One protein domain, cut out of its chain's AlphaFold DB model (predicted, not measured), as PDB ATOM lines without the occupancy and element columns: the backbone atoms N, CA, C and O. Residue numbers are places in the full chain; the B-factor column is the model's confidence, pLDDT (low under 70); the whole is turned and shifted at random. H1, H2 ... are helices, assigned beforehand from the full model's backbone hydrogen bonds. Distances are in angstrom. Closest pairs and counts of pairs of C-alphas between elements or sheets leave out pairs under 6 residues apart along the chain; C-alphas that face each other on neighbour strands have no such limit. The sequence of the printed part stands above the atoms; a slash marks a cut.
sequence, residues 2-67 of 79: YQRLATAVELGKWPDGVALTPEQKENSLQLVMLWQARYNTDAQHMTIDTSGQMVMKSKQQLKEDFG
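What this domain is: This is residues 2 to 67 of the 79 residues of the protein "Uncharacterized protein YeaC" of Klebsiella aerogenes (UniProt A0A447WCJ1). Picture one long helix, H2, with the shorter H1 folded back against it as a helical hairpin, and a small third helix, H3, set away from both at the other end of the long axis. A looping link leads from the end of H2 out to H3, and within it two very short stretches, residues 47 to 48 and 54 to 55, pair antiparallel. The printed part has 66 residues with three named helices, H1, H2 and H3 along the chain, and no named strand; its class is all helix. The whole is loose, with a radius of gyration of the C-alphas of 13.9 A, and elongated, spanning 39 by 23 by 16 A.

How they stand to each other: Start at H2, residues 22 to 39, the longest helix. It touches H1, residues 2 to 11, and the closest C-alphas, those of Lys 25 and Val 9, are 5.9 A apart. The two form a hairpin, running opposite ways at a steep tilt of 43 degrees, with centres 9.5 A apart. Look next at H3, residues 59 to 65, which is apart from both H1 and H2. In H1, H2 and H3 every backbone O i to N i+4 pair is within hydrogen-bond range.

Where its parts are: Find C-alpha 22 at (-9.167, 3.238, -34.853); from there H2 runs 25.6 A to C-alpha 39 at (-8.333, -19.483, -23.065). H1 begins at C-alpha 2, at (-11.787, -14.739, -31.744), and is 14.1 A long. H3 is 9.9 A long and ends at C-alpha 65, at (9.504, -26.251, -30.230).

The domain as a whole: The two C-alphas farthest apart, those of Glu 23 and Gly 67, are 40.5 A apart. The printed part has no cut. The link from H1 to H2 is short, with 10 residues, and the link from H2 to H3, residues 40 to 58, is long. The mean pLDDT of the printed part is 79.8, and residues 59, 65 and 67 are under 70.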
ATOM      1  N   TYR A   2     -13.180 -15.144 -32.008       81.62
ATOM      2  CA  TYR A   2     -11.787 -14.739 -31.744       81.62
ATOM      3  C   TYR A   2     -10.890 -14.699 -32.993       81.62
ATOM      4  O   TYR A   2     -10.335 -13.651 -33.291       81.62
ATOM      5  N   GLN A   3     -10.825 -15.782 -33.778       80.69
ATOM      6  CA  GLN A   3     -10.007 -15.815 -35.002       80.69
ATOM      7  C   GLN A   3     -10.363 -14.695 -35.991       80.69
ATOM      8  O   GLN A   3      -9.472 -14.108 -36.584       80.69
ATOM      9  N   ARG A   4     -11.650 -14.339 -36.130       82.44
ATOM     10  CA  ARG A   4     -12.077 -13.249 -37.025       82.44
ATOM     11  C   ARG A   4     -11.610 -11.887 -36.506       82.44
ATOM     12  O   ARG A   4     -11.193 -11.064 -37.309       82.44
ATOM     13  N   LEU A   5     -11.661 -11.670 -35.188       82.31
ATOM     14  CA  LEU A   5     -11.169 -10.446 -34.545       82.31
ATOM     15  C   LEU A   5      -9.644 -10.340 -34.636       82.31
ATOM     16  O   LEU A   5      -9.137  -9.289 -35.008       82.31
ATOM     17  N   ALA A   6      -8.923 -11.430 -34.363       80.94
ATOM     18  CA  ALA A   6      -7.468 -11.483 -34.476       80.94
ATOM     19  C   ALA A   6      -7.013 -11.168 -35.909       80.94
ATOM     20  O   ALA A   6      -6.253 -10.228 -36.118       80.94
ATOM     21  N   THR A   7      -7.581 -11.854 -36.908       83.12
ATOM     22  CA  THR A   7      -7.287 -11.588 -38.323       83.12
ATOM     23  C   THR A   7      -7.658 -10.162 -38.732       83.12
ATOM     24  O   THR A   7      -6.926  -9.530 -39.488       83.12
ATOM     25  N   ALA A   8      -8.767  -9.616 -38.225       84.50
ATOM     26  CA  ALA A   8      -9.172  -8.254 -38.549       84.50
ATOM     27  C   ALA A   8      -8.242  -7.189 -37.946       84.50
ATOM     28  O   ALA A   8      -7.956  -6.185 -38.597       84.50
ATOM     29  N   VAL A   9      -7.740  -7.413 -36.729       83.00
ATOM     30  CA  VAL A   9      -6.772  -6.529 -36.064       83.00
ATOM     31  C   VAL A   9      -5.399  -6.598 -36.738       83.00
ATOM     32  O   VAL A   9      -4.771  -5.553 -36.917       83.00
ATOM     33  N   GLU A  10      -4.959  -7.788 -37.157       81.62
ATOM     34  CA  GLU A  10      -3.707  -7.992 -37.901       81.62
ATOM     35  C   GLU A  10      -3.747  -7.349 -39.294       81.62
ATOM     36  O   GLU A  10      -2.806  -6.663 -39.689       81.62
ATOM     37  N   LEU A  11      -4.847  -7.534 -40.033       84.94
ATOM     38  CA  LEU A  11      -5.005  -7.010 -41.394       84.94
ATOM     39  C   LEU A  11      -5.505  -5.556 -41.440       84.94
ATOM     40  O   LEU A  11      -5.469  -4.936 -42.503       84.94
ATOM     41  N   GLY A  12      -6.017  -5.020 -40.329       82.12
ATOM     42  CA  GLY A  12      -6.643  -3.694 -40.257       82.12
ATOM     43  C   GLY A  12      -8.000  -3.587 -40.965       82.12
ATOM     44  O   GLY A  12      -8.501  -2.482 -41.179       82.12
ATOM     45  N   LYS A  13      -8.605  -4.716 -41.347       86.25
ATOM     46  CA  LYS A  13      -9.880  -4.784 -42.072       86.25
ATOM     47  C   LYS A  13     -10.689  -5.996 -41.636       86.25
ATOM     48  O   LYS A  13     -10.133  -7.064 -41.395       86.25
ATOM     49  N   TRP A  14     -12.004  -5.844 -41.581       84.56
ATOM     50  CA  TRP A  14     -12.931  -6.950 -41.388       84.56
ATOM     51  C   TRP A  14     -12.779  -7.971 -42.528       84.56
ATOM     52  O   TRP A  14     -12.403  -7.598 -43.645       84.56
ATOM     53  N   PRO A  15     -13.102  -9.258 -42.296       75.00
ATOM     54  CA  PRO A  15     -13.093 -10.281 -43.346       75.00
ATOM     55  C   PRO A  15     -14.031  -9.944 -44.515       75.00
ATOM     56  O   PRO A  15     -13.836 -10.437 -45.618       75.00
ATOM     57  N   ASP A  16     -14.999  -9.058 -44.284       80.56
ATOM     58  CA  ASP A  16     -15.941  -8.551 -45.282       80.56
ATOM     59  C   ASP A  16     -15.356  -7.400 -46.136       80.56
ATOM     60  O   ASP A  16     -16.031  -6.858 -47.004       80.56
ATOM     61  N   GLY A  17     -14.094  -7.009 -45.906       80.69
ATOM     62  CA  GLY A  17     -13.363  -6.003 -46.689       80.69
ATOM     63  C   GLY A  17     -13.463  -4.564 -46.171       80.69
ATOM     64  O   GLY A  17     -12.754  -3.690 -46.666       80.69
ATOM     65  N   VAL A  18     -14.286  -4.311 -45.153       84.50
ATOM     66  CA  VAL A  18     -14.442  -2.988 -44.524       84.50
ATOM     67  C   VAL A  18     -13.241  -2.679 -43.625       84.50
ATOM     68  O   VAL A  18     -12.878  -3.497 -42.781       84.50
ATOM     69  N   ALA A  19     -12.622  -1.504 -43.771       85.56
ATOM     70  CA  ALA A  19     -11.524  -1.075 -42.901       85.56
ATOM     71  C   ALA A  19     -12.002  -0.891 -41.448       85.56
ATOM     72  O   ALA A  19     -13.087  -0.354 -41.220       85.56
ATOM     73  N   LEU A  20     -11.200  -1.319 -40.467       82.69
ATOM     74  CA  LEU A  20     -11.510  -1.047 -39.061       82.69
ATOM     75  C   LEU A  20     -11.259   0.429 -38.750       82.69
ATOM     76  O   LEU A  20     -10.202   0.968 -39.085       82.69
ATOM     77  N   THR A  21     -12.192   1.065 -38.043       89.25
ATOM     78  CA  THR A  21     -11.909   2.370 -37.437       89.25
ATOM     79  C   THR A  21     -10.875   2.219 -36.310       89.25
ATOM     80  O   THR A  21     -10.741   1.129 -35.739       89.25
ATOM     81  N   PRO A  22     -10.141   3.287 -35.948       85.50
ATOM     82  CA  PRO A  22      -9.167   3.238 -34.853       85.50
ATOM     83  C   PRO A  22      -9.773   2.734 -33.533       85.50
ATOM     84  O   PRO A  22      -9.220   1.841 -32.901       85.50
ATOM     85  N   GLU A  23     -10.967   3.214 -33.183       87.88
ATOM     86  CA  GLU A  23     -11.695   2.792 -31.979       87.88
ATOM     87  C   GLU A  23     -12.109   1.312 -32.038       87.88
ATOM     88  O   GLU A  23     -11.944   0.560 -31.076       87.88
ATOM     89  N   GLN A  24     -12.594   0.842 -33.195       85.31
ATOM     90  CA  GLN A  24     -12.921  -0.573 -33.386       85.31
ATOM     91  C   GLN A  24     -11.685  -1.461 -33.266       85.31
ATOM     92  O   GLN A  24     -11.783  -2.579 -32.755       85.31
ATOM     93  N   LYS A  25     -10.530  -0.979 -33.732       85.38
ATOM     94  CA  LYS A  25      -9.260  -1.699 -33.644       85.38
ATOM     95  C   LYS A  25      -8.818  -1.849 -32.193       85.38
ATOM     96  O   LYS A  25      -8.465  -2.956 -31.796       85.38
ATOM     97  N   GLU A  26      -8.885  -0.780 -31.408       87.19
ATOM     98  CA  GLU A  26      -8.543  -0.806 -29.982       87.19
ATOM     99  C   GLU A  26      -9.467  -1.737 -29.191       87.19
ATOM    100  O   GLU A  26      -8.985  -2.629 -28.490       87.19
ATOM    101  N   ASN A  27     -10.783  -1.619 -29.380       86.81
ATOM    102  CA  ASN A  27     -11.761  -2.484 -28.717       86.81
ATOM    103  C   ASN A  27     -11.573  -3.963 -29.095       86.81
ATOM    104  O   ASN A  27     -11.598  -4.848 -28.238       86.81
ATOM    105  N   SER A  28     -11.333  -4.244 -30.379       86.50
ATOM    106  CA  SER A  28     -11.085  -5.609 -30.856       86.50
ATOM    107  C   SER A  28      -9.781  -6.179 -30.296       86.50
ATOM    108  O   SER A  28      -9.740  -7.351 -29.929       86.50
ATOM    109  N   LEU A  29      -8.730  -5.361 -30.181       85.94
ATOM    110  CA  LEU A  29      -7.452  -5.764 -29.597       85.94
ATOM    111  C   LEU A  29      -7.598  -6.124 -28.113       85.94
ATOM    112  O   LEU A  29      -7.123  -7.178 -27.696       85.94
ATOM    113  N   GLN A  30      -8.301  -5.299 -27.330       86.44
ATOM    114  CA  GLN A  30      -8.568  -5.591 -25.917       86.44
ATOM    115  C   GLN A  30      -9.338  -6.906 -25.747       86.44
ATOM    116  O   GLN A  30      -8.999  -7.723 -24.891       86.44
ATOM    117  N   LEU A  31     -10.332  -7.159 -26.603       86.75
ATOM    118  CA  LEU A  31     -11.087  -8.415 -26.606       86.75
ATOM    119  C   LEU A  31     -10.211  -9.625 -26.954       86.75
ATOM    120  O   LEU A  31     -10.349 -10.675 -26.329       86.75
ATOM    121  N   VAL A  32      -9.307  -9.488 -27.927       84.75
ATOM    122  CA  VAL A  32      -8.339 -10.531 -28.299       84.75
ATOM    123  C   VAL A  32      -7.410 -10.841 -27.124       84.75
ATOM    124  O   VAL A  32      -7.241 -12.013 -26.795       84.75
ATOM    125  N   MET A  33      -6.881  -9.821 -26.440       84.06
ATOM    126  CA  MET A  33      -6.026  -9.994 -25.257       84.06
ATOM    127  C   MET A  33      -6.765 -10.662 -24.091       84.06
ATOM    128  O   MET A  33      -6.249 -11.607 -23.501       84.06
ATOM    129  N   LEU A  34      -7.991 -10.226 -23.781       85.25
ATOM    130  CA  LEU A  34      -8.822 -10.835 -22.735       85.25
ATOM    131  C   LEU A  34      -9.159 -12.293 -23.049       85.25
ATOM    132  O   LEU A  34      -9.160 -13.148 -22.162       85.25
ATOM    133  N   TRP A  35      -9.453 -12.585 -24.315       85.81
ATOM    134  CA  TRP A  35      -9.717 -13.948 -24.750       85.81
ATOM    135  C   TRP A  35      -8.463 -14.817 -24.628       85.81
ATOM    136  O   TRP A  35      -8.562 -15.929 -24.112       85.81
ATOM    137  N   GLN A  36      -7.291 -14.303 -25.023       82.62
ATOM    138  CA  GLN A  36      -6.015 -14.991 -24.821       82.62
ATOM    139  C   GLN A  36      -5.775 -15.268 -23.331       82.62
ATOM    140  O   GLN A  36      -5.605 -16.419 -22.952       82.62
ATOM    141  N   ALA A  37      -5.914 -14.274 -22.457       82.38
ATOM    142  CA  ALA A  37      -5.740 -14.469 -21.017       82.38
ATOM    143  C   ALA A  37      -6.727 -15.482 -20.395       82.38
ATOM    144  O   ALA A  37      -6.444 -16.079 -19.361       82.38
ATOM    145  N   ARG A  38      -7.898 -15.711 -21.001       81.62
ATOM    146  CA  ARG A  38      -8.876 -16.683 -20.486       81.62
ATOM    147  C   ARG A  38      -8.715 -18.091 -21.066       81.62
ATOM    148  O   ARG A  38      -9.035 -19.054 -20.374       81.62
ATOM    149  N   TYR A  39      -8.282 -18.217 -22.319       79.44
ATOM    150  CA  TYR A  39      -8.333 -19.483 -23.065       79.44
ATOM    151  C   TYR A  39      -6.981 -19.947 -23.629       79.44
ATOM    152  O   TYR A  39      -6.889 -21.078 -24.101       79.44
ATOM    153  N   ASN A  40      -5.934 -19.120 -23.587       75.75
ATOM    154  CA  ASN A  40      -4.611 -19.439 -24.131       75.75
ATOM    155  C   ASN A  40      -3.773 -20.250 -23.134       75.75
ATOM    156  O   ASN A  40      -2.782 -19.771 -22.587       75.75
ATOM    157  N   THR A  41      -4.203 -21.486 -22.877       71.56
ATOM    158  CA  THR A  41      -3.517 -22.416 -21.967       71.56
ATOM    159  C   THR A  41      -2.163 -22.893 -22.499       71.56
ATOM    160  O   THR A  41      -1.316 -23.285 -21.704       71.56
ATOM    161  N   ASP A  42      -1.949 -22.847 -23.818       73.94
ATOM    162  CA  ASP A  42      -0.666 -23.129 -24.477       73.94
ATOM    163  C   ASP A  42      -0.165 -21.859 -25.175       73.94
ATOM    164  O   ASP A  42      -0.375 -21.635 -26.368       73.94
ATOM    165  N   ALA A  43       0.434 -20.965 -24.389       74.75
ATOM    166  CA  ALA A  43       0.861 -19.669 -24.885       74.75
ATOM    167  C   ALA A  43       2.058 -19.796 -25.844       74.75
ATOM    168  O   ALA A  43       3.196 -20.097 -25.466       74.75
ATOM    169  N   GLN A  44       1.782 -19.525 -27.114       70.69
ATOM    170  CA  GLN A  44       2.764 -19.458 -28.189       70.69
ATOM    171  C   GLN A  44       3.642 -18.201 -28.085       70.69
ATOM    172  O   GLN A  44       3.318 -17.233 -27.391       70.69
ATOM    173  N   HIS A  45       4.779 -18.204 -28.786       72.81
ATOM    174  CA  HIS A  45       5.678 -17.047 -28.845       72.81
ATOM    175  C   HIS A  45       4.914 -15.781 -29.286       72.81
ATOM    176  O   HIS A  45       4.203 -15.814 -30.285       72.81
ATOM    177  N   MET A  46       5.082 -14.676 -28.549       74.25
ATOM    178  CA  MET A  46       4.375 -13.393 -28.730       74.25
ATOM    179  C   MET A  46       2.858 -13.436 -28.490       74.25
ATOM    180  O   MET A  46       2.121 -12.600 -29.009       74.25
ATOM    181  N   THR A  47       2.379 -14.366 -27.665       75.12
ATOM    182  CA  THR A  47       0.982 -14.379 -27.207       75.12
ATOM    183  C   THR A  47       0.880 -14.069 -25.715       75.12
ATOM    184  O   THR A  47       1.869 -14.162 -24.984       75.12
ATOM    185  N   ILE A  48      -0.304 -13.647 -25.271       80.62
ATOM    186  CA  ILE A  48      -0.593 -13.401 -23.855       80.62
ATOM    187  C   ILE A  48      -0.954 -14.731 -23.188       80.62
ATOM    188  O   ILE A  48      -1.859 -15.421 -23.662       80.62
ATOM    189  N   ASP A  49      -0.257 -15.104 -22.117       78.69
ATOM    190  CA  ASP A  49      -0.580 -16.294 -21.324       78.69
ATOM    191  C   ASP A  49      -1.841 -16.102 -20.465       78.69
ATOM    192  O   ASP A  49      -2.383 -15.000 -20.343       78.69
ATOM    193  N   THR A  50      -2.308 -17.171 -19.812       79.06
ATOM    194  CA  THR A  50      -3.453 -17.084 -18.890       79.06
ATOM    195  C   THR A  50      -3.206 -16.209 -17.657       79.06
ATOM    196  O   THR A  50      -4.139 -15.897 -16.920       79.06
ATOM    197  N   SER A  51      -1.955 -15.816 -17.416       74.94
ATOM    198  CA  SER A  51      -1.552 -14.903 -16.345       74.94
ATOM    199  C   SER A  51      -1.560 -13.436 -16.796       74.94
ATOM    200  O   SER A  51      -1.258 -12.555 -15.995       74.94
ATOM    201  N   GLY A  52      -1.896 -13.155 -18.062       70.81
ATOM    202  CA  GLY A  52      -1.878 -11.811 -18.637       70.81
ATOM    203  C   GLY A  52      -0.480 -11.301 -19.009       70.81
ATOM    204  O   GLY A  52      -0.322 -10.112 -19.275       70.81
ATOM    205  N   GLN A  53       0.537 -12.165 -19.030       77.88
ATOM    206  CA  GLN A  53       1.917 -11.831 -19.379       77.88
ATOM    207  C   GLN A  53       2.222 -12.178 -20.839       77.88
ATOM    208  O   GLN A  53       1.730 -13.161 -21.390       77.88
ATOM    209  N   MET A  54       3.069 -11.371 -21.480       76.62
ATOM    210  CA  MET A  54       3.531 -11.647 -22.840       76.62
ATOM    211  C   MET A  54       4.608 -12.734 -22.824       76.62
ATOM    212  O   MET A  54       5.680 -12.551 -22.244       76.62
ATOM    213  N   VAL A  55       4.352 -13.849 -23.509       78.25
ATOM    214  CA  VAL A  55       5.307 -14.956 -23.604       78.25
ATOM    215  C   VAL A  55       6.331 -14.670 -24.692       78.25
ATOM    216  O   VAL A  55       6.067 -14.795 -25.889       78.25
ATOM    217  N   MET A  56       7.542 -14.313 -24.272       76.94
ATOM    218  CA  MET A  56       8.679 -14.117 -25.166       76.94
ATOM    219  C   MET A  56       9.592 -15.348 -25.120       76.94
ATOM    220  O   MET A  56      10.464 -15.459 -24.261       76.94
ATOM    221  N   LYS A  57       9.404 -16.293 -26.051       77.44
ATOM    222  CA  LYS A  57      10.313 -17.446 -26.182       77.44
ATOM    223  C   LYS A  57      11.610 -17.023 -26.886       77.44
ATOM    224  O   LYS A  57      11.579 -16.324 -27.893       77.44
ATOM    225  N   SER A  58      12.768 -17.454 -26.403       78.62
ATOM    226  CA  SER A  58      14.058 -17.203 -27.063       78.62
ATOM    227  C   SER A  58      14.206 -17.997 -28.372       78.62
ATOM    228  O   SER A  58      13.534 -19.004 -28.589       78.62
ATOM    229  N   LYS A  59      15.154 -17.605 -29.241       69.62
ATOM    230  CA  LYS A  59      15.477 -18.346 -30.482       69.62
ATOM    231  C   LYS A  59      15.843 -19.816 -30.237       69.62
ATOM    232  O   LYS A  59      15.644 -20.632 -31.128       69.62
ATOM    233  N   GLN A  60      16.409 -20.142 -29.073       70.69
ATOM    234  CA  GLN A  60      16.749 -21.517 -28.698       70.69
ATOM    235  C   GLN A  60      15.489 -22.323 -28.353       70.69
ATOM    236  O   GLN A  60      15.314 -23.404 -28.899       70.69
ATOM    237  N   GLN A  61      14.579 -21.755 -27.555       70.50
ATOM    238  CA  GLN A  61      13.288 -22.378 -27.219       70.50
ATOM    239  C   GLN A  61      12.396 -22.558 -28.452       70.50
ATOM    240  O   GLN A  61      11.801 -23.608 -28.628       70.50
ATOM    241  N   LEU A  62      12.369 -21.575 -29.358       76.19
ATOM    242  CA  LEU A  62      11.663 -21.711 -30.634       76.19
ATOM    243  C   LEU A  62      12.217 -22.874 -31.469       76.19
ATOM    244  O   LEU A  62      11.455 -23.660 -32.013       76.19
ATOM    245  N   LYS A  63      13.546 -23.003 -31.581       72.56
ATOM    246  CA  LYS A  63      14.169 -24.112 -32.323       72.56
ATOM    247  C   LYS A  63      13.831 -25.474 -31.717       72.56
ATOM    248  O   LYS A  63      13.643 -26.418 -32.475       72.56
ATOM    249  N   GLU A  64      13.738 -25.554 -30.394       74.44
ATOM    250  CA  GLU A  64      13.308 -26.756 -29.677       74.44
ATOM    251  C   GLU A  64      11.834 -27.090 -29.962       74.44
ATOM    252  O   GLU A  64      11.551 -28.210 -30.384       74.44
ATOM    253  N   ASP A  65      10.930 -26.104 -29.880       69.56
ATOM    254  CA  ASP A  65       9.504 -26.251 -30.230       69.56
ATOM    255  C   ASP A  65       9.304 -26.708 -31.691       69.56
ATOM    256  O   ASP A  65       8.428 -27.519 -31.985       69.56
ATOM    257  N   PHE A  66      10.135 -26.223 -32.623       71.94
ATOM    258  CA  PHE A  66      10.102 -26.619 -34.040       71.94
ATOM    259  C   PHE A  66      10.840 -27.939 -34.338       71.94
ATOM    260  O   PHE A  66      10.958 -28.322 -35.503       71.94
ATOM    261  N   GLY A  67      11.366 -28.636 -33.325       69.56
ATOM    262  CA  GLY A  67      12.085 -29.905 -33.500       69.56
ATOM    263  C   GLY A  67      13.451 -29.768 -34.187       69.56
ATOM    264  O   GLY A  67      14.041 -30.761 -34.614       69.56
TER     265      GLY A  67